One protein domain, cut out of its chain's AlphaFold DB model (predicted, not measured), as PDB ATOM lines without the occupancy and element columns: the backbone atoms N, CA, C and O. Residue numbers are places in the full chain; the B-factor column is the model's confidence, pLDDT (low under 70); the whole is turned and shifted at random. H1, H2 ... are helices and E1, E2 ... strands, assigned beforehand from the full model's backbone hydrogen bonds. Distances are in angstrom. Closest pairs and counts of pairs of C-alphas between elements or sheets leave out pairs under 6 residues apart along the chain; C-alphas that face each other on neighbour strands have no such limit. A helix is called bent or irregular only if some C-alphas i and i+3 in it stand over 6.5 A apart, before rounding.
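This is residues 135 to 206, 224 to 278 and 286 to 324 of the 502 residues of an uncharacterized protein of Cyanobacteria bacterium UBA11367 (UniProt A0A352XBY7). Two twisted sheets of four strands each come together where E3 and E4 of one meet the edge strand E5 of the other, and helix H1 packs over this junction, on one face of both sheets. H2 covers the opposite face of the sheet E5 E6 E7 E8, while the bent hairpin E1 and E2 lies far out at the other end of the domain. The printed part has 166 residues, with two named helices and eight named strands in the order H1 E1 E2 E3 E4 H2 E5 E6 E7 E8. Both sheets, E1 E2 E3 E4 and E5 E6 E7 E8, are antiparallel, and the class is mixed, helices and strands. The whole is compact, with a radius of gyration of the C-alphas of 15.8 A and spans of 47 by 36 by 34 A.

One sheet holds E5, residues 263 to 273, 27.0 A long; E6, 289 to 299, 30.6 A; E7, 302 to 309, 23.1 A; and E8, 315 to 322, 21.1 A, ending with C-alpha 322 at (100.881, -46.071, -9.170). The other holds E1, 165 to 176, 28.0 A; E2, 190 to 201, 31.2 A; E3, 224 to 230, 19.5 A; and the short E4, 236 to 238. E1, E2, E5 and E8 bend, at residues 173, 193, 269 and 318. H1, residues 135 to 148, runs 20.1 A from C-alpha 135 at (120.376, -38.214, -29.354); H2, 242 to 253, runs 16.6 A.

E6 E7 E8 are a meander, each strand the antiparallel neighbour of the one before, with N 295 and O 306 at 2.8 A and N 305 and O 319 at 2.9 A. E5 is the edge strand beside E6, with N 268 and O 294 at 2.9 A. H1 and H2 are on opposite faces of this sheet, three layers; the closest C-alphas of H2 and E7, Val 248 and Ile 306, are 6.5 A apart. H1 has a height over this sheet of 6.4 A, with Tyr 147 and Gly 266 of E5 closest at 5.6 A between C-alphas. E5 touches E3 and E4 of the other sheet: the closest C-alphas of E3 and E5, those of Leu 225 and Ala 268, are 5.2 A apart, and the closest of E4 and E5, those of Ala 238 and Gly 266, are 4.8 A apart. H1 is also on the sheet E1 E2 E3 E4, two layers, a helix on one face; C-alphas Ala 144 and Leu 225 of E3 are closest at 7.0 A. In that sheet N 170 and O 197 of the hairpin E1 and E2 are 2.9 A apart, N 198 and O 227 of E2 and E3 2.9 A, and N 228 and O 237 of the hairpin E3 and E4 2.8 A. H1 and H2 are apart. In H1 and H2 every O i to N i+4 pair is within hydrogen-bond range.

The two C-alphas farthest apart, those of Ile 192 and Phe 278, are 47.9 A apart. Residues 207 to 223 and 279 to 285 are not printed, with C-alpha gaps of 15.6 A from 206 to 224 and 11.1 A from 278 to 286. The links H1 to E1 and E1 to E2 are long. The mean pLDDT of the printed part is 88.8, and residues 150 to 157, 204 to 206 and 276 to 278 are under 70.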
ATOM      1  N   SER A 135     121.810 -37.973 -29.564       89.88
ATOM      2  CA  SER A 135     120.376 -38.214 -29.354       89.88
ATOM      3  C   SER A 135     120.103 -39.609 -28.788       89.88
ATOM      4  O   SER A 135     119.308 -39.751 -27.860       89.88
ATOM      5  N   LEU A 136     120.809 -40.620 -29.298       93.25
ATOM      6  CA  LEU A 136     120.715 -42.007 -28.858       93.25
ATOM      7  C   LEU A 136     121.256 -42.181 -27.434       93.25
ATOM      8  O   LEU A 136     120.591 -42.795 -26.600       93.25
ATOM      9  N   ILE A 137     122.410 -41.577 -27.123       92.44
ATOM     10  CA  ILE A 137     122.959 -41.550 -25.755       92.44
ATOM     11  C   ILE A 137     121.928 -40.955 -24.794       92.44
ATOM     12  O   ILE A 137     121.577 -41.585 -23.801       92.44
ATOM     13  N   THR A 138     121.388 -39.779 -25.114       92.06
ATOM     14  CA  THR A 138     120.398 -39.100 -24.273       92.06
ATOM     15  C   THR A 138     119.127 -39.934 -24.093       92.06
ATOM     16  O   THR A 138     118.588 -39.988 -22.988       92.06
ATOM     17  N   ALA A 139     118.649 -40.612 -25.140       92.19
ATOM     18  CA  ALA A 139     117.462 -41.458 -25.062       92.19
ATOM     19  C   ALA A 139     117.679 -42.688 -24.156       92.19
ATOM     20  O   ALA A 139     116.813 -43.014 -23.338       92.19
ATOM     21  N   ILE A 140     118.857 -43.320 -24.221       94.19
ATOM     22  CA  ILE A 140     119.221 -44.433 -23.333       94.19
ATOM     23  C   ILE A 140     119.393 -43.972 -21.897       94.19
ATOM     24  O   ILE A 140     118.852 -44.592 -20.988       94.19
ATOM     25  N   GLN A 141     120.099 -42.866 -21.685       93.50
ATOM     26  CA  GLN A 141     120.287 -42.287 -20.362       93.50
ATOM     27  C   GLN A 141     118.940 -41.962 -19.697       93.50
ATOM     28  O   GLN A 141     118.726 -42.318 -18.541       93.50
ATOM     29  N   LYS A 142     117.994 -41.364 -20.437       91.06
ATOM     30  CA  LYS A 142     116.623 -41.117 -19.954       91.06
ATOM     31  C   LYS A 142     115.881 -42.414 -19.628       91.06
ATOM     32  O   LYS A 142     115.249 -42.500 -18.579       91.06
ATOM     33  N   SER A 143     115.986 -43.424 -20.492       90.62
ATOM     34  CA  SER A 143     115.343 -44.729 -20.276       90.62
ATOM     35  C   SER A 143     115.902 -45.439 -19.039       90.62
ATOM     36  O   SER A 143     115.146 -45.963 -18.227       90.62
ATOM     37  N   ALA A 144     117.219 -45.395 -18.844       91.38
ATOM     38  CA  ALA A 144     117.897 -45.975 -17.692       91.38
ATOM     39  C   ALA A 144     117.535 -45.265 -16.379       91.38
ATOM     40  O   ALA A 144     117.212 -45.928 -15.396       91.38
ATOM     41  N   VAL A 145     117.494 -43.925 -16.371       89.00
ATOM     42  CA  VAL A 145     116.993 -43.160 -15.216       89.00
ATOM     43  C   VAL A 145     115.547 -43.521 -14.908       89.00
ATOM     44  O   VAL A 145     115.235 -43.796 -13.756       89.00
ATOM     45  N   SER A 146     114.677 -43.595 -15.920       85.00
ATOM     46  CA  SER A 146     113.279 -43.997 -15.724       85.00
ATOM     47  C   SER A 146     113.146 -45.399 -15.127       85.00
ATOM     48  O   SER A 146     112.180 -45.654 -14.414       85.00
ATOM     49  N   TYR A 147     114.085 -46.305 -15.415       86.25
ATOM     50  CA  TYR A 147     114.127 -47.618 -14.784       86.25
ATOM     51  C   TYR A 147     114.626 -47.549 -13.336       86.25
ATOM     52  O   TYR A 147     114.071 -48.233 -12.483       86.25
ATOM     53  N   TRP A 148     115.654 -46.758 -13.020       83.69
ATOM     54  CA  TRP A 148     116.198 -46.688 -11.654       83.69
ATOM     55  C   TRP A 148     115.357 -45.836 -10.689       83.69
ATOM     56  O   TRP A 148     115.346 -46.097  -9.488       83.69
ATOM     57  N   HIS A 149     114.579 -44.884 -11.198       71.69
ATOM     58  CA  HIS A 149     113.554 -44.144 -10.454       71.69
ATOM     59  C   HIS A 149     112.357 -45.090 -10.184       71.69
ATOM     60  O   HIS A 149     111.842 -45.620 -11.172       71.69
ATOM     61  N   PRO A 150     111.901 -45.424  -8.951       55.50
ATOM     62  CA  PRO A 150     112.119 -44.869  -7.608       55.50
ATOM     63  C   PRO A 150     112.689 -45.915  -6.611       55.50
ATOM     64  O   PRO A 150     112.285 -45.995  -5.460       55.50
ATOM     65  N   GLN A 151     113.642 -46.765  -7.018       51.31
ATOM     66  CA  GLN A 151     114.173 -47.809  -6.111       51.31
ATOM     67  C   GLN A 151     114.997 -47.268  -4.929       51.31
ATOM     68  O   GLN A 151     115.393 -48.034  -4.055       51.31
ATOM     69  N   PHE A 152     115.264 -45.963  -4.908       49.00
ATOM     70  CA  PHE A 152     116.167 -45.315  -3.967       49.00
ATOM     71  C   PHE A 152     115.568 -44.002  -3.438       49.00
ATOM     72  O   PHE A 152     116.261 -42.990  -3.406       49.00
ATOM     73  N   GLU A 153     114.289 -43.989  -3.047       45.34
ATOM     74  CA  GLU A 153     113.635 -42.806  -2.443       45.34
ATOM     75  C   GLU A 153     114.347 -42.294  -1.180       45.34
ATOM     76  O   GLU A 153     114.256 -41.117  -0.851       45.34
ATOM     77  N   THR A 154     115.165 -43.125  -0.529       47.56
ATOM     78  CA  THR A 154     116.016 -42.693   0.590       47.56
ATOM     79  C   THR A 154     117.317 -42.014   0.157       47.56
ATOM     80  O   THR A 154     118.059 -41.517   1.007       47.56
ATOM     81  N   THR A 155     117.638 -41.978  -1.143       52.38
ATOM     82  CA  THR A 155     118.817 -41.251  -1.622       52.38
ATOM     83  C   THR A 155     118.469 -39.778  -1.843       52.38
ATOM     84  O   THR A 155     117.569 -39.475  -2.623       52.38
ATOM     85  N   PRO A 156     119.190 -38.838  -1.203       55.97
ATOM     86  CA  PRO A 156     118.846 -37.413  -1.214       55.97
ATOM     87  C   PRO A 156     118.954 -36.731  -2.590       55.97
ATOM     88  O   PRO A 156     118.598 -35.560  -2.709       55.97
ATOM     89  N   SER A 157     119.419 -37.437  -3.628       67.69
ATOM     90  CA  SER A 157     119.552 -36.894  -4.981       67.69
ATOM     91  C   SER A 157     119.206 -37.949  -6.042       67.69
ATOM     92  O   SER A 157     119.915 -38.955  -6.136       67.69
ATOM     93  N   PRO A 158     118.176 -37.734  -6.884       75.56
ATOM     94  CA  PRO A 158     117.859 -38.643  -7.982       75.56
ATOM     95  C   PRO A 158     118.992 -38.675  -9.017       75.56
ATOM     96  O   PRO A 158     119.595 -37.645  -9.325       75.56
ATOM     97  N   ILE A 159     119.261 -39.856  -9.588       83.31
ATOM     98  CA  ILE A 159     120.205 -39.998 -10.705       83.31
ATOM     99  C   ILE A 159     119.640 -39.263 -11.920       83.31
ATOM    100  O   ILE A 159     118.492 -39.464 -12.312       83.31
ATOM    101  N   LEU A 160     120.470 -38.444 -12.551       88.00
ATOM    102  CA  LEU A 160     120.114 -37.665 -13.729       88.00
ATOM    103  C   LEU A 160     120.619 -38.345 -15.001       88.00
ATOM    104  O   LEU A 160     121.636 -39.040 -14.952       88.00
ATOM    105  N   PRO A 161     119.988 -38.119 -16.168       91.38
ATOM    106  CA  PRO A 161     120.397 -38.793 -17.398       91.38
ATOM    107  C   PRO A 161     121.901 -38.647 -17.707       91.38
ATOM    108  O   PRO A 161     122.552 -39.668 -17.927       91.38
ATOM    109  N   PRO A 162     122.525 -37.455 -17.612       91.25
ATOM    110  CA  PRO A 162     123.961 -37.308 -17.873       91.25
ATOM    111  C   PRO A 162     124.883 -38.066 -16.898       91.25
ATOM    112  O   PRO A 162     126.069 -38.229 -17.185       91.25
ATOM    113  N   GLN A 163     124.364 -38.519 -15.752       89.75
ATOM    114  CA  GLN A 163     125.085 -39.321 -14.757       89.75
ATOM    115  C   GLN A 163     125.003 -40.829 -15.036       89.75
ATOM    116  O   GLN A 163     125.601 -41.627 -14.316       89.75
ATOM    117  N   VAL A 164     124.277 -41.247 -16.072       90.69
ATOM    118  CA  VAL A 164     124.251 -42.637 -16.523       90.69
ATOM    119  C   VAL A 164     125.403 -42.870 -17.493       90.69
ATOM    120  O   VAL A 164     125.497 -42.214 -18.534       90.69
ATOM    121  N   LEU A 165     126.281 -43.817 -17.167       93.12
ATOM    122  CA  LEU A 165     127.433 -44.145 -17.998       93.12
ATOM    123  C   LEU A 165     127.034 -45.154 -19.073       93.12
ATOM    124  O   LEU A 165     126.571 -46.245 -18.761       93.12
ATOM    125  N   ILE A 166     127.276 -44.840 -20.345       94.25
ATOM    126  CA  ILE A 166     127.181 -45.846 -21.406       94.25
ATOM    127  C   ILE A 166     128.488 -46.643 -21.429       94.25
ATOM    128  O   ILE A 166     129.539 -46.137 -21.820       94.25
ATOM    129  N   LYS A 167     128.437 -47.895 -20.979       93.06
ATOM    130  CA  LYS A 167     129.609 -48.768 -20.843       93.06
ATOM    131  C   LYS A 167     129.997 -49.419 -22.166       93.06
ATOM    132  O   LYS A 167     131.180 -49.545 -22.467       93.06
ATOM    133  N   LYS A 168     129.002 -49.833 -22.953       94.56
ATOM    134  CA  LYS A 168     129.198 -50.559 -24.213       94.56
ATOM    135  C   LYS A 168     128.141 -50.145 -25.229       94.56
ATOM    136  O   LYS A 168     126.992 -49.931 -24.850       94.56
ATOM    137  N   ALA A 169     128.519 -50.069 -26.500       95.81
ATOM    138  CA  ALA A 169     127.595 -49.898 -27.614       95.81
ATOM    139  C   ALA A 169     128.082 -50.726 -28.807       95.81
ATOM    140  O   ALA A 169     129.184 -50.502 -29.307       95.81
ATOM    141  N   GLU A 170     127.268 -51.680 -29.247       95.44
ATOM    142  CA  GLU A 170     127.561 -52.574 -30.369       95.44
ATOM    143  C   GLU A 170     126.545 -52.334 -31.486       95.44
ATOM    144  O   GLU A 170     125.347 -52.357 -31.198       95.44
ATOM    145  N   PRO A 171     126.968 -52.099 -32.739       95.12
ATOM    146  CA  PRO A 171     126.031 -52.027 -33.851       95.12
ATOM    147  C   PRO A 171     125.427 -53.414 -34.098       95.12
ATOM    148  O   PRO A 171     126.144 -54.414 -34.137       95.12
ATOM    149  N   VAL A 172     124.107 -53.476 -34.260       96.44
ATOM    150  CA  VAL A 172     123.356 -54.716 -34.491       96.44
ATOM    151  C   VAL A 172     122.305 -54.475 -35.568       96.44
ATOM    152  O   VAL A 172     121.782 -53.371 -35.711       96.44
ATOM    153  N   THR A 173     121.984 -55.517 -36.325       96.62
ATOM    154  CA  THR A 173     120.875 -55.515 -37.274       96.62
ATOM    155  C   THR A 173     119.751 -56.396 -36.740       96.62
ATOM    156  O   THR A 173     119.941 -57.590 -36.518       96.62
ATOM    157  N   TRP A 174     118.577 -55.808 -36.542       96.56
ATOM    158  CA  TRP A 174     117.389 -56.483 -36.034       96.56
ATOM    159  C   TRP A 174     116.523 -57.009 -37.178       96.56
ATOM    160  O   TRP A 174     116.410 -56.356 -38.214       96.56
ATOM    161  N   LYS A 175     115.868 -58.159 -36.989       96.81
ATOM    162  CA  LYS A 175     115.075 -58.820 -38.046       96.81
ATOM    163  C   LYS A 175     113.626 -58.340 -38.162       96.81
ATOM    164  O   LYS A 175     112.931 -58.712 -39.109       96.81
ATOM    165  N   ASN A 176     113.137 -57.558 -37.202       95.75
ATOM    166  CA  ASN A 176     111.758 -57.077 -37.201       95.75
ATOM    167  C   ASN A 176     111.603 -55.695 -36.555       95.75
ATOM    168  O   ASN A 176     112.499 -55.195 -35.872       95.75
ATOM    169  N   THR A 177     110.420 -55.102 -36.730       94.62
ATOM    170  CA  THR A 177     110.064 -53.779 -36.186       94.62
ATOM    171  C   THR A 177     109.985 -53.683 -34.668       94.62
ATOM    172  O   THR A 177     109.767 -52.592 -34.156       94.62
ATOM    173  N   CYS A 178     110.159 -54.788 -33.948       94.00
ATOM    174  CA  CYS A 178     110.190 -54.824 -32.488       94.00
ATOM    175  C   CYS A 178     111.588 -55.112 -31.944       94.00
ATOM    176  O   CYS A 178     111.717 -55.500 -30.786       94.00
ATOM    177  N   LEU A 179     112.632 -54.983 -32.764       94.69
ATOM    178  CA  LEU A 179     114.007 -55.275 -32.354       94.69
ATOM    179  C   LEU A 179     114.163 -56.714 -31.812       94.69
ATOM    180  O   LEU A 179     114.919 -56.975 -30.876       94.69
ATOM    181  N   GLU A 180     113.387 -57.644 -32.381       91.44
ATOM    182  CA  GLU A 180     113.302 -59.052 -31.980       91.44
ATOM    183  C   GLU A 180     112.824 -59.275 -30.529       91.44
ATOM    184  O   GLU A 180     113.140 -60.301 -29.938       91.44
ATOM    185  N   LEU A 181     112.076 -58.322 -29.954       89.25
ATOM    186  CA  LEU A 181     111.456 -58.417 -28.624       89.25
ATOM    187  C   LEU A 181     110.045 -57.808 -28.625       89.25
ATOM    188  O   LEU A 181     109.893 -56.646 -28.236       89.25
ATOM    189  N   PRO A 182     109.001 -58.532 -29.070       84.75
ATOM    190  CA  PRO A 182     107.622 -58.043 -28.990       84.75
ATOM    191  C   PRO A 182     107.231 -57.679 -27.547       84.75
ATOM    192  O   PRO A 182     107.540 -58.419 -26.615       84.75
ATOM    193  N   ASN A 183     106.515 -56.565 -27.349       85.50
ATOM    194  CA  ASN A 183     105.726 -56.402 -26.120       85.50
ATOM    195  C   ASN A 183     104.515 -57.348 -26.161       85.50
ATOM    196  O   ASN A 183     104.151 -57.857 -27.225       85.50
ATOM    197  N   SER A 184     103.848 -57.548 -25.021       81.38
ATOM    198  CA  SER A 184     102.607 -58.325 -24.990       81.38
ATOM    199  C   SER A 184     101.593 -57.733 -25.971       81.38
ATOM    200  O   SER A 184     101.251 -56.556 -25.885       81.38
ATOM    201  N   GLY A 185     101.138 -58.545 -26.930       80.38
ATOM    202  CA  GLY A 185     100.159 -58.140 -27.943       80.38
ATOM    203  C   GLY A 185     100.686 -57.362 -29.141       80.38
ATOM    204  O   GLY A 185      99.902 -57.033 -30.028       80.38
ATOM    205  N   GLU A 186     101.980 -57.061 -29.189       88.94
ATOM    206  CA  GLU A 186     102.562 -56.290 -30.276       88.94
ATOM    207  C   GLU A 186     102.832 -57.166 -31.504       88.94
ATOM    208  O   GLU A 186     103.553 -58.160 -31.436       88.94
ATOM    209  N   ASN A 187     102.284 -56.768 -32.654       89.75
ATOM    210  CA  ASN A 187     102.558 -57.433 -33.924       89.75
ATOM    211  C   ASN A 187     103.841 -56.871 -34.543       89.75
ATOM    212  O   ASN A 187     103.896 -55.714 -34.962       89.75
ATOM    213  N   CYS A 188     104.869 -57.709 -34.636       93.00
ATOM    214  CA  CYS A 188     106.143 -57.336 -35.236       93.00
ATOM    215  C   CYS A 188     106.149 -57.686 -36.716       93.00
ATOM    216  O   CYS A 188     105.961 -58.840 -37.095       93.00
ATOM    217  N   THR A 189     106.411 -56.696 -37.561       95.12
ATOM    218  CA  THR A 189     106.560 -56.935 -38.997       95.12
ATOM    219  C   THR A 189     108.009 -57.310 -39.308       95.12
ATOM    220  O   THR A 189     108.923 -56.648 -38.795       95.12
ATOM    221  N   PRO A 190     108.258 -58.363 -40.112       96.31
ATOM    222  CA  PRO A 190     109.596 -58.672 -40.604       96.31
ATOM    223  C   PRO A 190     110.159 -57.467 -41.361       96.31
ATOM    224  O   PRO A 190     109.610 -57.035 -42.373       96.31
ATOM    225  N   LYS A 191     111.232 -56.886 -40.832       96.25
ATOM    226  CA  LYS A 191     111.900 -55.707 -41.382       96.25
ATOM    227  C   LYS A 191     113.295 -55.631 -40.795       96.25
ATOM    228  O   LYS A 191     113.452 -55.610 -39.578       96.25
ATOM    229  N   ILE A 192     114.285 -55.538 -41.670       97.19
ATOM    230  CA  ILE A 192     115.668 -55.322 -41.271       97.19
ATOM    231  C   ILE A 192     115.823 -53.885 -40.757       97.19
ATOM    232  O   ILE A 192     115.539 -52.933 -41.484       97.19
ATOM    233  N   ILE A 193     116.241 -53.728 -39.500       96.81
ATOM    234  CA  ILE A 193     116.459 -52.428 -38.852       96.81
ATOM    235  C   ILE A 193     117.891 -52.369 -38.336       96.81
ATOM    236  O   ILE A 193     118.303 -53.211 -37.542       96.81
ATOM    237  N   ASN A 194     118.643 -51.356 -38.757       96.50
ATOM    238  CA  ASN A 194     119.944 -51.072 -38.164       96.50
ATOM    239  C   ASN A 194     119.756 -50.433 -36.792       96.50
ATOM    240  O   ASN A 194     118.850 -49.628 -36.584       96.50
ATOM    241  N   GLY A 195     120.622 -50.783 -35.857       95.88
ATOM    242  CA  GLY A 195     120.503 -50.301 -34.500       95.88
ATOM    243  C   GLY A 195     121.704 -50.642 -33.643       95.88
ATOM    244  O   GLY A 195     122.804 -50.889 -34.141       95.88
ATOM    245  N   TRP A 196     121.485 -50.617 -32.335       96.56
ATOM    246  CA  TRP A 196     122.536 -50.755 -31.342       96.56
ATOM    247  C   TRP A 196     122.083 -51.614 -30.167       96.56
ATOM    248  O   TRP A 196     120.972 -51.453 -29.658       96.56
ATOM    249  N   ARG A 197     122.976 -52.479 -29.687       95.94
ATOM    250  CA  ARG A 197     122.903 -53.063 -28.348       95.94
ATOM    251  C   ARG A 197     123.745 -52.206 -27.410       95.94
ATOM    252  O   ARG A 197     124.958 -52.098 -27.589       95.94
ATOM    253  N   ILE A 198     123.104 -51.569 -26.434       95.81
ATOM    254  CA  ILE A 198     123.744 -50.582 -25.558       95.81
ATOM    255  C   ILE A 198     123.653 -51.037 -24.109       95.81
ATOM    256  O   ILE A 198     122.559 -51.252 -23.601       95.81
ATOM    257  N   THR A 199     124.795 -51.124 -23.429       94.44
ATOM    258  CA  THR A 199     124.857 -51.374 -21.986       94.44
ATOM    259  C   THR A 199     125.105 -50.059 -21.258       94.44
ATOM    260  O   THR A 199     126.137 -49.416 -21.458       94.44
ATOM    261  N   ALA A 200     124.166 -49.675 -20.402       94.38
ATOM    262  CA  ALA A 200     124.255 -48.534 -19.507       94.38
ATOM    263  C   ALA A 200     124.532 -48.994 -18.070       94.38
ATOM    264  O   ALA A 200     124.113 -50.072 -17.656       94.38
ATOM    265  N   GLU A 201     125.224 -48.162 -17.307       90.94
ATOM    266  CA  GLU A 201     125.615 -48.401 -15.925       90.94
ATOM    267  C   GLU A 201     125.172 -47.219 -15.059       90.94
ATOM    268  O   GLU A 201     125.391 -46.050 -15.404       90.94
ATOM    269  N   GLY A 202     124.506 -47.542 -13.952       84.31
ATOM    270  CA  GLY A 202     123.953 -46.562 -13.026       84.31
ATOM    271  C   GLY A 202     124.964 -46.073 -12.000       84.31
ATOM    272  O   GLY A 202     126.176 -46.260 -12.138       84.31
ATOM    273  N   MET A 203     124.449 -45.430 -10.956       77.12
ATOM    274  CA  MET A 203     125.206 -45.184  -9.729       77.12
ATOM    275  C   MET A 203     125.291 -46.495  -8.938       77.12
ATOM    276  O   MET A 203     124.341 -47.283  -8.952       77.12
ATOM    277  N   THR A 204     126.394 -46.735  -8.229       65.88
ATOM    278  CA  THR A 204     126.361 -47.734  -7.160       65.88
ATOM    279  C   THR A 204     125.395 -47.223  -6.090       65.88
ATOM    280  O   THR A 204     125.471 -46.049  -5.719       65.88
ATOM    281  N   PRO A 205     124.453 -48.037  -5.590       57.22
ATOM    282  CA  PRO A 205     123.686 -47.630  -4.425       57.22
ATOM    283  C   PRO A 205     124.684 -47.255  -3.324       57.22
ATOM    284  O   PRO A 205     125.497 -48.087  -2.923       57.22
ATOM    285  N   SER A 206     124.665 -46.002  -2.860       47.88
ATOM    286  CA  SER A 206     125.294 -45.676  -1.577       47.88
ATOM    287  C   SER A 206     124.633 -46.594  -0.557       47.88
ATOM    288  O   SER A 206     123.404 -46.609  -0.554       47.88
ATOM    289  N   THR A 224     123.639 -52.728 -14.107       90.25
ATOM    290  CA  THR A 224     123.747 -52.517 -15.550       90.25
ATOM    291  C   THR A 224     122.418 -52.828 -16.218       90.25
ATOM    292  O   THR A 224     121.693 -53.729 -15.805       90.25
ATOM    293  N   LEU A 225     122.091 -52.056 -17.246       92.38
ATOM    294  CA  LEU A 225     120.927 -52.260 -18.098       92.38
ATOM    295  C   LEU A 225     121.425 -52.438 -19.516       92.38
ATOM    296  O   LEU A 225     122.245 -51.647 -19.979       92.38
ATOM    297  N   THR A 226     120.922 -53.448 -20.213       94.06
ATOM    298  CA  THR A 226     121.199 -53.609 -21.640       94.06
ATOM    299  C   THR A 226     119.936 -53.303 -22.424       94.06
ATOM    300  O   THR A 226     118.843 -53.721 -22.045       94.06
ATOM    301  N   PHE A 227     120.089 -52.540 -23.499       95.31
ATOM    302  CA  PHE A 227     119.004 -52.079 -24.346       95.31
ATOM    303  C   PHE A 227     119.232 -52.496 -25.793       95.31
ATOM    304  O   PHE A 227     120.354 -52.415 -26.297       95.31
ATOM    305  N   ARG A 228     118.149 -52.859 -26.477       95.81
ATOM    306  CA  ARG A 228     118.067 -52.900 -27.937       95.81
ATOM    307  C   ARG A 228     117.490 -51.584 -28.414       95.81
ATOM    308  O   ARG A 228     116.455 -51.150 -27.903       95.81
ATOM    309  N   VAL A 229     118.160 -50.961 -29.371       95.56
ATOM    310  CA  VAL A 229     117.764 -49.655 -29.887       95.56
ATOM    311  C   VAL A 229     117.822 -49.638 -31.401       95.56
ATOM    312  O   VAL A 229     118.687 -50.290 -31.985       95.56
ATOM    313  N   ASP A 230     116.916 -48.907 -32.039       94.94
ATOM    314  CA  ASP A 230     117.054 -48.553 -33.450       94.94
ATOM    315  C   ASP A 230     118.137 -47.475 -33.656       94.94
ATOM    316  O   ASP A 230     118.658 -46.876 -32.713       94.94
ATOM    317  N   ASP A 231     118.522 -47.229 -34.904       92.19
ATOM    318  CA  ASP A 231     119.504 -46.200 -35.262       92.19
ATOM    319  C   ASP A 231     119.046 -44.771 -34.914       92.19
ATOM    320  O   ASP A 231     119.881 -43.895 -34.677       92.19
ATOM    321  N   THR A 232     117.732 -44.540 -34.824       90.25
ATOM    322  CA  THR A 232     117.154 -43.232 -34.491       90.25
ATOM    323  C   THR A 232     117.064 -42.942 -32.989       90.25
ATOM    324  O   THR A 232     116.919 -41.778 -32.603       90.25
ATOM    325  N   GLY A 233     117.136 -43.965 -32.130       89.56
ATOM    326  CA  GLY A 233     116.893 -43.838 -30.691       89.56
ATOM    327  C   GLY A 233     115.417 -43.692 -30.312       89.56
ATOM    328  O   GLY A 233     115.114 -43.422 -29.149       89.56
ATOM    329  N   LYS A 234     114.488 -43.842 -31.267       90.88
ATOM    330  CA  LYS A 234     113.040 -43.743 -31.021       90.88
ATOM    331  C   LYS A 234     112.467 -45.037 -30.459       90.88
ATOM    332  O   LYS A 234     111.486 -44.989 -29.718       90.88
ATOM    333  N   GLN A 235     113.058 -46.184 -30.791       91.62
ATOM    334  CA  GLN A 235     112.633 -47.479 -30.274       91.62
ATOM    335  C   GLN A 235     113.679 -48.027 -29.317       91.62
ATOM    336  O   GLN A 235     114.739 -48.444 -29.753       91.62
ATOM    337  N   ILE A 236     113.367 -48.057 -28.020       93.00
ATOM    338  CA  ILE A 236     114.241 -48.601 -26.973       93.00
ATOM    339  C   ILE A 236     113.509 -49.733 -26.262       93.00
ATOM    340  O   ILE A 236     112.369 -49.552 -25.819       93.00
ATOM    341  N   ARG A 237     114.174 -50.884 -26.132       93.12
ATOM    342  CA  ARG A 237     113.676 -52.071 -25.421       93.12
ATOM    343  C   ARG A 237     114.732 -52.629 -24.485       93.12
ATOM    344  O   ARG A 237     115.914 -52.562 -24.801       93.12
ATOM    345  N   ALA A 238     114.313 -53.198 -23.359       92.94
ATOM    346  CA  ALA A 238     115.211 -53.953 -22.492       92.94
ATOM    347  C   ALA A 238     115.693 -55.217 -23.216       92.94
ATOM    348  O   ALA A 238     114.877 -55.928 -23.790       92.94
ATOM    349  N   ASP A 239     116.992 -55.499 -23.198       94.19
ATOM    350  CA  ASP A 239     117.563 -56.693 -23.819       94.19
ATOM    351  C   ASP A 239     117.480 -57.883 -22.856       94.19
ATOM    352  O   ASP A 239     118.355 -58.075 -22.012       94.19
ATOM    353  N   ILE A 240     116.399 -58.653 -22.970       93.94
ATOM    354  CA  ILE A 240     116.132 -59.847 -22.159       93.94
ATOM    355  C   ILE A 240     115.796 -61.053 -23.042       93.94
ATOM    356  O   ILE A 240     115.352 -60.866 -24.178       93.94
ATOM    357  N   PRO A 241     115.969 -62.292 -22.544       94.19
ATOM    358  CA  PRO A 241     115.491 -63.481 -23.238       94.19
ATOM    359  C   PRO A 241     113.974 -63.445 -23.469       94.19
ATOM    360  O   PRO A 241     113.212 -62.956 -22.634       94.19
ATOM    361  N   GLU A 242     113.518 -64.022 -24.579       90.38
ATOM    362  CA  GLU A 242     112.089 -64.089 -24.906       90.38
ATOM    363  C   GLU A 242     111.293 -64.873 -23.849       90.38
ATOM    364  O   GLU A 242     110.234 -64.420 -23.416       90.38
ATOM    365  N   SER A 243     111.834 -65.991 -23.349       92.69
ATOM    366  CA  SER A 243     111.194 -66.781 -22.285       92.69
ATOM    367  C   SER A 243     110.979 -65.969 -21.005       92.69
ATOM    368  O   SER A 243     109.943 -66.087 -20.350       92.69
ATOM    369  N   VAL A 244     111.931 -65.091 -20.686       95.56
ATOM    370  CA  VAL A 244     111.863 -64.163 -19.558       95.56
ATOM    371  C   VAL A 244     110.766 -63.121 -19.785       95.56
ATOM    372  O   VAL A 244     109.939 -62.911 -18.900       95.56
ATOM    373  N   ALA A 245     110.707 -62.510 -20.972       94.25
ATOM    374  CA  ALA A 245     109.664 -61.543 -21.316       94.25
ATOM    375  C   ALA A 245     108.253 -62.155 -21.221       94.25
ATOM    376  O   ALA A 245     107.356 -61.554 -20.630       94.25
ATOM    377  N   VAL A 246     108.067 -63.376 -21.738       93.31
ATOM    378  CA  VAL A 246     106.791 -64.109 -21.674       93.31
ATOM    379  C   VAL A 246     106.375 -64.383 -20.226       93.31
ATOM    380  O   VAL A 246     105.233 -64.110 -19.853       93.31
ATOM    381  N   ALA A 247     107.292 -64.880 -19.389       96.00
ATOM    382  CA  ALA A 247     107.017 -65.144 -17.976       96.00
ATOM    383  C   ALA A 247     106.639 -63.864 -17.211       96.00
ATOM    384  O   ALA A 247     105.701 -63.859 -16.410       96.00
ATOM    385  N   VAL A 248     107.323 -62.759 -17.511       96.50
ATOM    386  CA  VAL A 248     107.069 -61.437 -16.927       96.50
ATOM    387  C   VAL A 248     105.662 -60.938 -17.247       96.50
ATOM    388  O   VAL A 248     104.929 -60.569 -16.330       96.50
ATOM    389  N   PHE A 249     105.240 -60.971 -18.515       95.94
ATOM    390  CA  PHE A 249     103.884 -60.552 -18.875       95.94
ATOM    391  C   PHE A 249     102.818 -61.464 -18.265       95.94
ATOM    392  O   PHE A 249     101.837 -60.956 -17.728       95.94
ATOM    393  N   LYS A 250     103.039 -62.786 -18.243       95.69
ATOM    394  CA  LYS A 250     102.117 -63.741 -17.612       95.69
ATOM    395  C   LYS A 250     101.870 -63.422 -16.132       95.69
ATOM    396  O   LYS A 250     100.725 -63.433 -15.685       95.69
ATOM    397  N   VAL A 251     102.928 -63.125 -15.372       96.44
ATOM    398  CA  VAL A 251     102.791 -62.726 -13.960       96.44
ATOM    399  C   VAL A 251     102.123 -61.363 -13.838       96.44
ATOM    400  O   VAL A 251     101.228 -61.197 -13.020       96.44
ATOM    401  N   ALA A 252     102.507 -60.374 -14.641       96.44
ATOM    402  CA  ALA A 252     101.878 -59.060 -14.556       96.44
ATOM    403  C   ALA A 252     100.368 -59.119 -14.846       96.44
ATOM    404  O   ALA A 252      99.584 -58.467 -14.152       96.44
ATOM    405  N   GLU A 253      99.949 -59.934 -15.818       95.75
ATOM    406  CA  GLU A 253      98.543 -60.159 -16.163       95.75
ATOM    407  C   GLU A 253      97.768 -60.790 -14.995       95.75
ATOM    408  O   GLU A 253      96.686 -60.312 -14.647       95.75
ATOM    409  N   SER A 254      98.358 -61.759 -14.280       95.56
ATOM    410  CA  SER A 254      97.754 -62.309 -13.052       95.56
ATOM    411  C   SER A 254      97.678 -61.300 -11.898       95.56
ATOM    412  O   SER A 254      97.066 -61.583 -10.871       95.56
ATOM    413  N   TRP A 255      98.309 -60.134 -12.050       95.81
ATOM    414  CA  TRP A 255      98.340 -59.029 -11.094       95.81
ATOM    415  C   TRP A 255      97.705 -57.743 -11.644       95.81
ATOM    416  O   TRP A 255      97.980 -56.644 -11.147       95.81
ATOM    417  N   GLY A 256      96.825 -57.882 -12.639       94.06
ATOM    418  CA  GLY A 256      95.929 -56.818 -13.091       94.06
ATOM    419  C   GLY A 256      96.478 -55.960 -14.226       94.06
ATOM    420  O   GLY A 256      95.878 -54.932 -14.547       94.06
ATOM    421  N   LEU A 257      97.596 -56.349 -14.848       95.38
ATOM    422  CA  LEU A 257      97.969 -55.806 -16.153       95.38
ATOM    423  C   LEU A 257      96.947 -56.296 -17.195       95.38
ATOM    424  O   LEU A 257      96.711 -57.503 -17.276       95.38
ATOM    425  N   PRO A 258      96.333 -55.417 -18.005       94.25
ATOM    426  CA  PRO A 258      95.454 -55.874 -19.075       94.25
ATOM    427  C   PRO A 258      96.198 -56.794 -20.053       94.25
ATOM    428  O   PRO A 258      97.355 -56.539 -20.397       94.25
ATOM    429  N   THR A 259      95.538 -57.854 -20.519       92.88
ATOM    430  CA  THR A 259      96.121 -58.795 -21.485       92.88
ATOM    431  C   THR A 259      96.618 -58.057 -22.718       92.88
ATOM    432  O   THR A 259      95.930 -57.159 -23.211       92.88
ATOM    433  N   LYS A 260      97.785 -58.451 -23.245       88.25
ATOM    434  CA  LYS A 260      98.340 -57.828 -24.463       88.25
ATOM    435  C   LYS A 260      98.580 -56.321 -24.314       88.25
ATOM    436  O   LYS A 260      98.413 -55.552 -25.260       88.25
ATOM    437  N   SER A 261      98.943 -55.895 -23.107       91.19
ATOM    438  CA  SER A 261      99.250 -54.503 -22.800       91.19
ATOM    439  C   SER A 261     100.546 -54.367 -22.007       91.19
ATOM    440  O   SER A 261     101.158 -55.344 -21.577       91.19
ATOM    441  N   GLY A 262     100.960 -53.117 -21.812       91.94
ATOM    442  CA  GLY A 262     102.148 -52.771 -21.048       91.94
ATOM    443  C   GLY A 262     103.430 -52.805 -21.871       91.94
ATOM    444  O   GLY A 262     103.512 -53.384 -22.953       91.94
ATOM    445  N   LYS A 263     104.441 -52.120 -21.346       92.06
ATOM    446  CA  LYS A 263     105.760 -51.988 -21.959       92.06
ATOM    447  C   LYS A 263     106.819 -52.351 -20.935       92.06
ATOM    448  O   LYS A 263     106.804 -51.810 -19.830       92.06
ATOM    449  N   ILE A 264     107.770 -53.204 -21.306       92.75
ATOM    450  CA  ILE A 264     108.962 -53.414 -20.481       92.75
ATOM    451  C   ILE A 264     109.826 -52.155 -20.582       92.75
ATOM    452  O   ILE A 264     110.380 -51.849 -21.639       92.75
ATOM    453  N   VAL A 265     109.910 -51.397 -19.489       89.31
ATOM    454  CA  VAL A 265     110.661 -50.130 -19.434       89.31
ATOM    455  C   VAL A 265     112.125 -50.334 -19.057       89.31
ATOM    456  O   VAL A 265     112.956 -49.469 -19.314       89.31
ATOM    457  N   GLY A 266     112.464 -51.502 -18.514       88.44
ATOM    458  CA  GLY A 266     113.844 -51.923 -18.315       88.44
ATOM    459  C   GLY A 266     113.937 -53.289 -17.647       88.44
ATOM    460  O   GLY A 266     112.953 -53.814 -17.117       88.44
ATOM    461  N   ALA A 267     115.140 -53.849 -17.684       92.00
ATOM    462  CA  ALA A 267     115.480 -55.081 -17.000       92.00
ATOM    463  C   ALA A 267     116.953 -55.064 -16.598       92.00
ATOM    464  O   ALA A 267     117.806 -54.664 -17.393       92.00
ATOM    465  N   ALA A 268     117.237 -55.517 -15.383       90.44
ATOM    466  CA  ALA A 268     118.592 -55.666 -14.870       90.44
ATOM    467  C   ALA A 268     118.842 -57.130 -14.490       90.44
ATOM    468  O   ALA A 268     117.968 -57.728 -13.852       90.44
ATOM    469  N   PRO A 269     120.013 -57.705 -14.818       90.44
ATOM    470  CA  PRO A 269     120.416 -58.966 -14.223       90.44
ATOM    471  C   PRO A 269     120.521 -58.784 -12.706       90.44
ATOM    472  O   PRO A 269     120.957 -57.741 -12.212       90.44
ATOM    473  N   THR A 270     120.083 -59.784 -11.960       88.88
ATOM    474  CA  THR A 270     120.061 -59.743 -10.502       88.88
ATOM    475  C   THR A 270     120.215 -61.148  -9.933       88.88
ATOM    476  O   THR A 270     120.009 -62.147 -10.624       88.88
ATOM    477  N   GLU A 271     120.596 -61.210  -8.666       87.81
ATOM    478  CA  GLU A 271     120.747 -62.435  -7.897       87.81
ATOM    479  C   GLU A 271     120.012 -62.240  -6.574       87.81
ATOM    480  O   GLU A 271     120.114 -61.183  -5.948       87.81
ATOM    481  N   TRP A 272     119.221 -63.228  -6.175       86.12
ATOM    482  CA  TRP A 272     118.478 -63.193  -4.919       86.12
ATOM    483  C   TRP A 272     118.451 -64.569  -4.276       86.12
ATOM    484  O   TRP A 272     118.694 -65.581  -4.928       86.12
ATOM    485  N   MET A 273     118.126 -64.612  -2.989       84.75
ATOM    486  CA  MET A 273     118.042 -65.870  -2.262       84.75
ATOM    487  C   MET A 273     116.627 -66.439  -2.371       84.75
ATOM    488  O   MET A 273     115.638 -65.723  -2.206       84.75
ATOM    489  N   ASN A 274     116.516 -67.750  -2.576       80.25
ATOM    490  CA  ASN A 274     115.250 -68.496  -2.484       80.25
ATOM    491  C   ASN A 274     114.519 -68.324  -1.129       80.25
ATOM    492  O   ASN A 274     113.324 -68.585  -1.022       80.25
ATOM    493  N   CYS A 275     115.242 -67.864  -0.112       73.00
ATOM    494  CA  CYS A 275     114.791 -67.633   1.251       73.00
ATOM    495  C   CYS A 275     114.166 -66.261   1.530       73.00
ATOM    496  O   CYS A 275     113.712 -66.037   2.650       73.00
ATOM    497  N   ASP A 276     114.149 -65.325   0.573       68.62
ATOM    498  CA  ASP A 276     113.737 -63.937   0.846       68.62
ATOM    499  C   ASP A 276     112.317 -63.828   1.445       68.62
ATOM    500  O   ASP A 276     112.046 -62.908   2.216       68.62
ATOM    501  N   LYS A 277     111.434 -64.802   1.173       63.12
ATOM    502  CA  LYS A 277     110.064 -64.860   1.720       63.12
ATOM    503  C   LYS A 277     109.976 -65.275   3.190       63.12
ATOM    504  O   LYS A 277     108.932 -65.089   3.802       63.12
ATOM    505  N   PHE A 278     111.039 -65.853   3.748       56.00
ATOM    506  CA  PHE A 278     111.060 -66.419   5.101       56.00
ATOM    507  C   PHE A 278     111.807 -65.539   6.109       56.00
ATOM    508  O   PHE A 278     112.085 -65.987   7.221       56.00
ATOM    509  N   ALA A 286     117.707 -73.605   2.885       76.62
ATOM    510  CA  ALA A 286     119.000 -73.648   2.211       76.62
ATOM    511  C   ALA A 286     119.136 -72.396   1.340       76.62
ATOM    512  O   ALA A 286     118.346 -72.221   0.416       76.62
ATOM    513  N   ILE A 287     120.114 -71.542   1.643       78.38
ATOM    514  CA  ILE A 287     120.373 -70.298   0.915       78.38
ATOM    515  C   ILE A 287     120.958 -70.665  -0.451       78.38
ATOM    516  O   ILE A 287     122.155 -70.914  -0.580       78.38
ATOM    517  N   ILE A 288     120.095 -70.741  -1.463       83.69
ATOM    518  CA  ILE A 288     120.497 -71.007  -2.843       83.69
ATOM    519  C   ILE A 288     120.343 -69.700  -3.620       83.69
ATOM    520  O   ILE A 288     119.209 -69.221  -3.765       83.69
ATOM    521  N   PRO A 289     121.447 -69.115  -4.116       87.19
ATOM    522  CA  PRO A 289     121.366 -67.950  -4.975       87.19
ATOM    523  C   PRO A 289     120.687 -68.318  -6.293       87.19
ATOM    524  O   PRO A 289     121.097 -69.238  -7.003       87.19
ATOM    525  N   ILE A 290     119.637 -67.578  -6.623       90.06
ATOM    526  CA  ILE A 290     118.929 -67.657  -7.892       90.06
ATOM    527  C   ILE A 290     119.381 -66.471  -8.727       90.06
ATOM    528  O   ILE A 290     119.169 -65.318  -8.354       90.06
ATOM    529  N   LYS A 291     119.972 -66.766  -9.880       93.38
ATOM    530  CA  LYS A 291     120.263 -65.763 -10.896       93.38
ATOM    531  C   LYS A 291     119.047 -65.541 -11.782       93.38
ATOM    532  O   LYS A 291     118.267 -66.461 -12.059       93.38
ATOM    533  N   GLY A 292     118.898 -64.316 -12.255       94.62
ATOM    534  CA  GLY A 292     117.844 -63.969 -13.187       94.62
ATOM    535  C   GLY A 292     117.775 -62.479 -13.449       94.62
ATOM    536  O   GLY A 292     118.793 -61.794 -13.521       94.62
ATOM    537  N   TRP A 293     116.555 -61.984 -13.597       94.69
ATOM    538  CA  TRP A 293     116.260 -60.623 -14.002       94.69
ATOM    539  C   TRP A 293     115.281 -59.978 -13.036       94.69
ATOM    540  O   TRP A 293     114.307 -60.598 -12.613       94.69
ATOM    541  N   LEU A 294     115.521 -58.706 -12.736       93.00
ATOM    542  CA  LEU A 294     114.511 -57.796 -12.225       93.00
ATOM    543  C   LEU A 294     113.980 -57.010 -13.416       93.00
ATOM    544  O   LEU A 294     114.743 -56.320 -14.087       93.00
ATOM    545  N   VAL A 295     112.692 -57.139 -13.699       94.06
ATOM    546  CA  VAL A 295     112.041 -56.547 -14.868       94.06
ATOM    547  C   VAL A 295     110.956 -55.589 -14.406       94.06
ATOM    548  O   VAL A 295     110.184 -55.901 -13.500       94.06
ATOM    549  N   LYS A 296     110.899 -54.412 -15.034       93.88
ATOM    550  CA  LYS A 296     109.857 -53.413 -14.786       93.88
ATOM    551  C   LYS A 296     108.952 -53.291 -15.999       93.88
ATOM    552  O   LYS A 296     109.424 -53.008 -17.103       93.88
ATOM    553  N   ILE A 297     107.656 -53.463 -15.775       94.50
ATOM    554  CA  ILE A 297     106.615 -53.194 -16.769       94.50
ATOM    555  C   ILE A 297     105.899 -51.910 -16.382       94.50
ATOM    556  O   ILE A 297     105.631 -51.701 -15.203       94.50
ATOM    557  N   GLU A 298     105.553 -51.088 -17.365       93.44
ATOM    558  CA  GLU A 298     104.727 -49.898 -17.187       93.44
ATOM    559  C   GLU A 298     103.473 -49.951 -18.070       93.44
ATOM    560  O   GLU A 298     103.531 -50.343 -19.239       93.44
ATOM    561  N   HIS A 299     102.337 -49.531 -17.513       94.44
ATOM    562  CA  HIS A 299     101.082 -49.339 -18.233       94.44
ATOM    563  C   HIS A 299     100.233 -48.268 -17.540       94.44
ATOM    564  O   HIS A 299      99.886 -48.419 -16.371       94.44
ATOM    565  N   GLN A 300      99.875 -47.196 -18.256       92.81
ATOM    566  CA  GLN A 300      98.995 -46.123 -17.756       92.81
ATOM    567  C   GLN A 300      99.420 -45.555 -16.382       92.81
ATOM    568  O   GLN A 300      98.598 -45.391 -15.485       92.81
ATOM    569  N   GLY A 301     100.719 -45.293 -16.189       91.31
ATOM    570  CA  GLY A 301     101.261 -44.755 -14.930       91.31
ATOM    571  C   GLY A 301     101.365 -45.763 -13.777       91.31
ATOM    572  O   GLY A 301     101.876 -45.418 -12.711       91.31
ATOM    573  N   LYS A 302     100.930 -47.011 -13.991       94.31
ATOM    574  CA  LYS A 302     101.159 -48.136 -13.082       94.31
ATOM    575  C   LYS A 302     102.417 -48.887 -13.482       94.31
ATOM    576  O   LYS A 302     102.708 -49.002 -14.678       94.31
ATOM    577  N   ARG A 303     103.119 -49.451 -12.504       94.88
ATOM    578  CA  ARG A 303     104.264 -50.327 -12.753       94.88
ATOM    579  C   ARG A 303     104.211 -51.608 -11.935       94.88
ATOM    580  O   ARG A 303     103.687 -51.636 -10.824       94.88
ATOM    581  N   TRP A 304     104.800 -52.653 -12.508       95.62
ATOM    582  CA  TRP A 304     104.980 -53.972 -11.909       95.62
ATOM    583  C   TRP A 304     106.470 -54.283 -11.898       95.62
ATOM    584  O   TRP A 304     107.133 -54.169 -12.932       95.62
ATOM    585  N   HIS A 305     106.996 -54.651 -10.734       94.31
ATOM    586  CA  HIS A 305     108.387 -55.053 -10.563       94.31
ATOM    587  C   HIS A 305     108.397 -56.562 -10.356       94.31
ATOM    588  O   HIS A 305     107.785 -57.071  -9.416       94.31
ATOM    589  N   ILE A 306     109.047 -57.282 -11.263       95.94
ATOM    590  CA  ILE A 306     108.965 -58.738 -11.346       95.94
ATOM    591  C   ILE A 306     110.369 -59.315 -11.333       95.94
ATOM    592  O   ILE A 306     111.217 -58.904 -12.123       95.94
ATOM    593  N   ARG A 307     110.612 -60.283 -10.450       94.94
ATOM    594  CA  ARG A 307     111.807 -61.124 -10.514       94.94
ATOM    595  C   ARG A 307     111.493 -62.377 -11.302       94.94
ATOM    596  O   ARG A 307     110.413 -62.944 -11.164       94.94
ATOM    597  N   VAL A 308     112.438 -62.812 -12.117       96.31
ATOM    598  CA  VAL A 308     112.276 -63.966 -12.999       96.31
ATOM    599  C   VAL A 308     113.624 -64.627 -13.212       96.31
ATOM    600  O   VAL A 308     114.605 -63.947 -13.498       96.31
ATOM    601  N   ASN A 309     113.712 -65.936 -13.006       95.44
ATOM    602  CA  ASN A 309     114.976 -66.662 -13.141       95.44
ATOM    603  C   ASN A 309     115.484 -66.664 -14.600       95.44
ATOM    604  O   ASN A 309     114.760 -66.307 -15.530       95.44
ATOM    605  N   GLU A 310     116.738 -67.071 -14.813       94.81
ATOM    606  CA  GLU A 310     117.409 -66.997 -16.125       94.81
ATOM    607  C   GLU A 310     116.631 -67.640 -17.286       94.81
ATOM    608  O   GLU A 310     116.698 -67.146 -18.411       94.81
ATOM    609  N   ASN A 311     115.876 -68.714 -17.026       93.38
ATOM    610  CA  ASN A 311     115.120 -69.436 -18.051       93.38
ATOM    611  C   ASN A 311     113.635 -69.041 -18.146       93.38
ATOM    612  O   ASN A 311     112.957 -69.502 -19.063       93.38
ATOM    613  N   GLY A 312     113.123 -68.193 -17.248       93.75
ATOM    614  CA  GLY A 312     111.700 -67.845 -17.175       93.75
ATOM    615  C   GLY A 312     110.810 -68.899 -16.499       93.75
ATOM    616  O   GLY A 312     109.591 -68.754 -16.500       93.75
ATOM    617  N   GLY A 313     111.383 -69.960 -15.924       93.94
ATOM    618  CA  GLY A 313     110.644 -71.036 -15.254       93.94
ATOM    619  C   GLY A 313     110.063 -70.657 -13.888       93.94
ATOM    620  O   GLY A 313     109.114 -71.290 -13.433       93.94
ATOM    621  N   SER A 314     110.600 -69.624 -13.237       93.19
ATOM    622  CA  SER A 314     110.076 -69.084 -11.979       93.19
ATOM    623  C   SER A 314     110.033 -67.570 -12.053       93.19
ATOM    624  O   SER A 314     111.042 -66.938 -12.361       93.19
ATOM    625  N   SER A 315     108.884 -66.994 -11.720       95.12
ATOM    626  CA  SER A 315     108.644 -65.557 -11.774       95.12
ATOM    627  C   SER A 315     107.697 -65.118 -10.665       95.12
ATOM    628  O   SER A 315     106.723 -65.806 -10.365       95.12
ATOM    629  N   GLU A 316     107.964 -63.958 -10.081       94.25
ATOM    630  CA  GLU A 316     107.217 -63.420  -8.950       94.25
ATOM    631  C   GLU A 316     107.142 -61.898  -9.022       94.25
ATOM    632  O   GLU A 316     108.117 -61.229  -9.368       94.25
ATOM    633  N   ILE A 317     105.985 -61.356  -8.644       93.75
ATOM    634  CA  ILE A 317     105.850 -59.930  -8.398       93.75
ATOM    635  C   ILE A 317     106.431 -59.579  -7.029       93.75
ATOM    636  O   ILE A 317     106.118 -60.216  -6.024       93.75
ATOM    637  N   ILE A 318     107.289 -58.566  -7.005       92.56
ATOM    638  CA  ILE A 318     107.896 -58.077  -5.764       92.56
ATOM    639  C   ILE A 318     107.371 -56.702  -5.363       92.56
ATOM    640  O   ILE A 318     107.489 -56.338  -4.198       92.56
ATOM    641  N   ALA A 319     106.833 -55.934  -6.318       92.31
ATOM    642  CA  ALA A 319     106.205 -54.653  -6.042       92.31
ATOM    643  C   ALA A 319     105.240 -54.219  -7.155       92.31
ATOM    644  O   ALA A 319     105.406 -54.574  -8.331       92.31
ATOM    645  N   ARG A 320     104.269 -53.383  -6.779       94.12
ATOM    646  CA  ARG A 320     103.435 -52.576  -7.671       94.12
ATOM    647  C   ARG A 320     103.374 -51.136  -7.183       94.12
ATOM    648  O   ARG A 320     103.404 -50.859  -5.987       94.12
ATOM    649  N   GLU A 321     103.254 -50.223  -8.132       91.94
ATOM    650  CA  GLU A 321     103.184 -48.789  -7.855       91.94
ATOM    651  C   GLU A 321     102.246 -48.097  -8.840       91.94
ATOM    652  O   GLU A 321     102.097 -48.510  -9.995       91.94
ATOM    653  N   ASN A 322     101.608 -47.034  -8.366       93.62
ATOM    654  CA  ASN A 322     100.881 -46.071  -9.170       93.62
ATOM    655  C   ASN A 322     101.507 -44.706  -8.904       93.62
ATOM    656  O   ASN A 322     101.126 -44.014  -7.964       93.62
ATOM    657  N   ILE A 323     102.454 -44.324  -9.759       85.62
ATOM    658  CA  ILE A 323     103.386 -43.212  -9.523       85.62
ATOM    659  C   ILE A 323     102.648 -41.916  -9.169       85.62
ATOM    660  O   ILE A 323     103.084 -41.160  -8.306       85.62
ATOM    661  N   ALA A 324     101.522 -41.645  -9.831       89.75
ATOM    662  CA  ALA A 324     100.751 -40.430  -9.590       89.75
ATOM    663  C   ALA A 324     100.051 -40.442  -8.223       89.75
ATOM    664  O   ALA A 324      99.967 -39.405  -7.573       89.75
TER     665      ALA A 324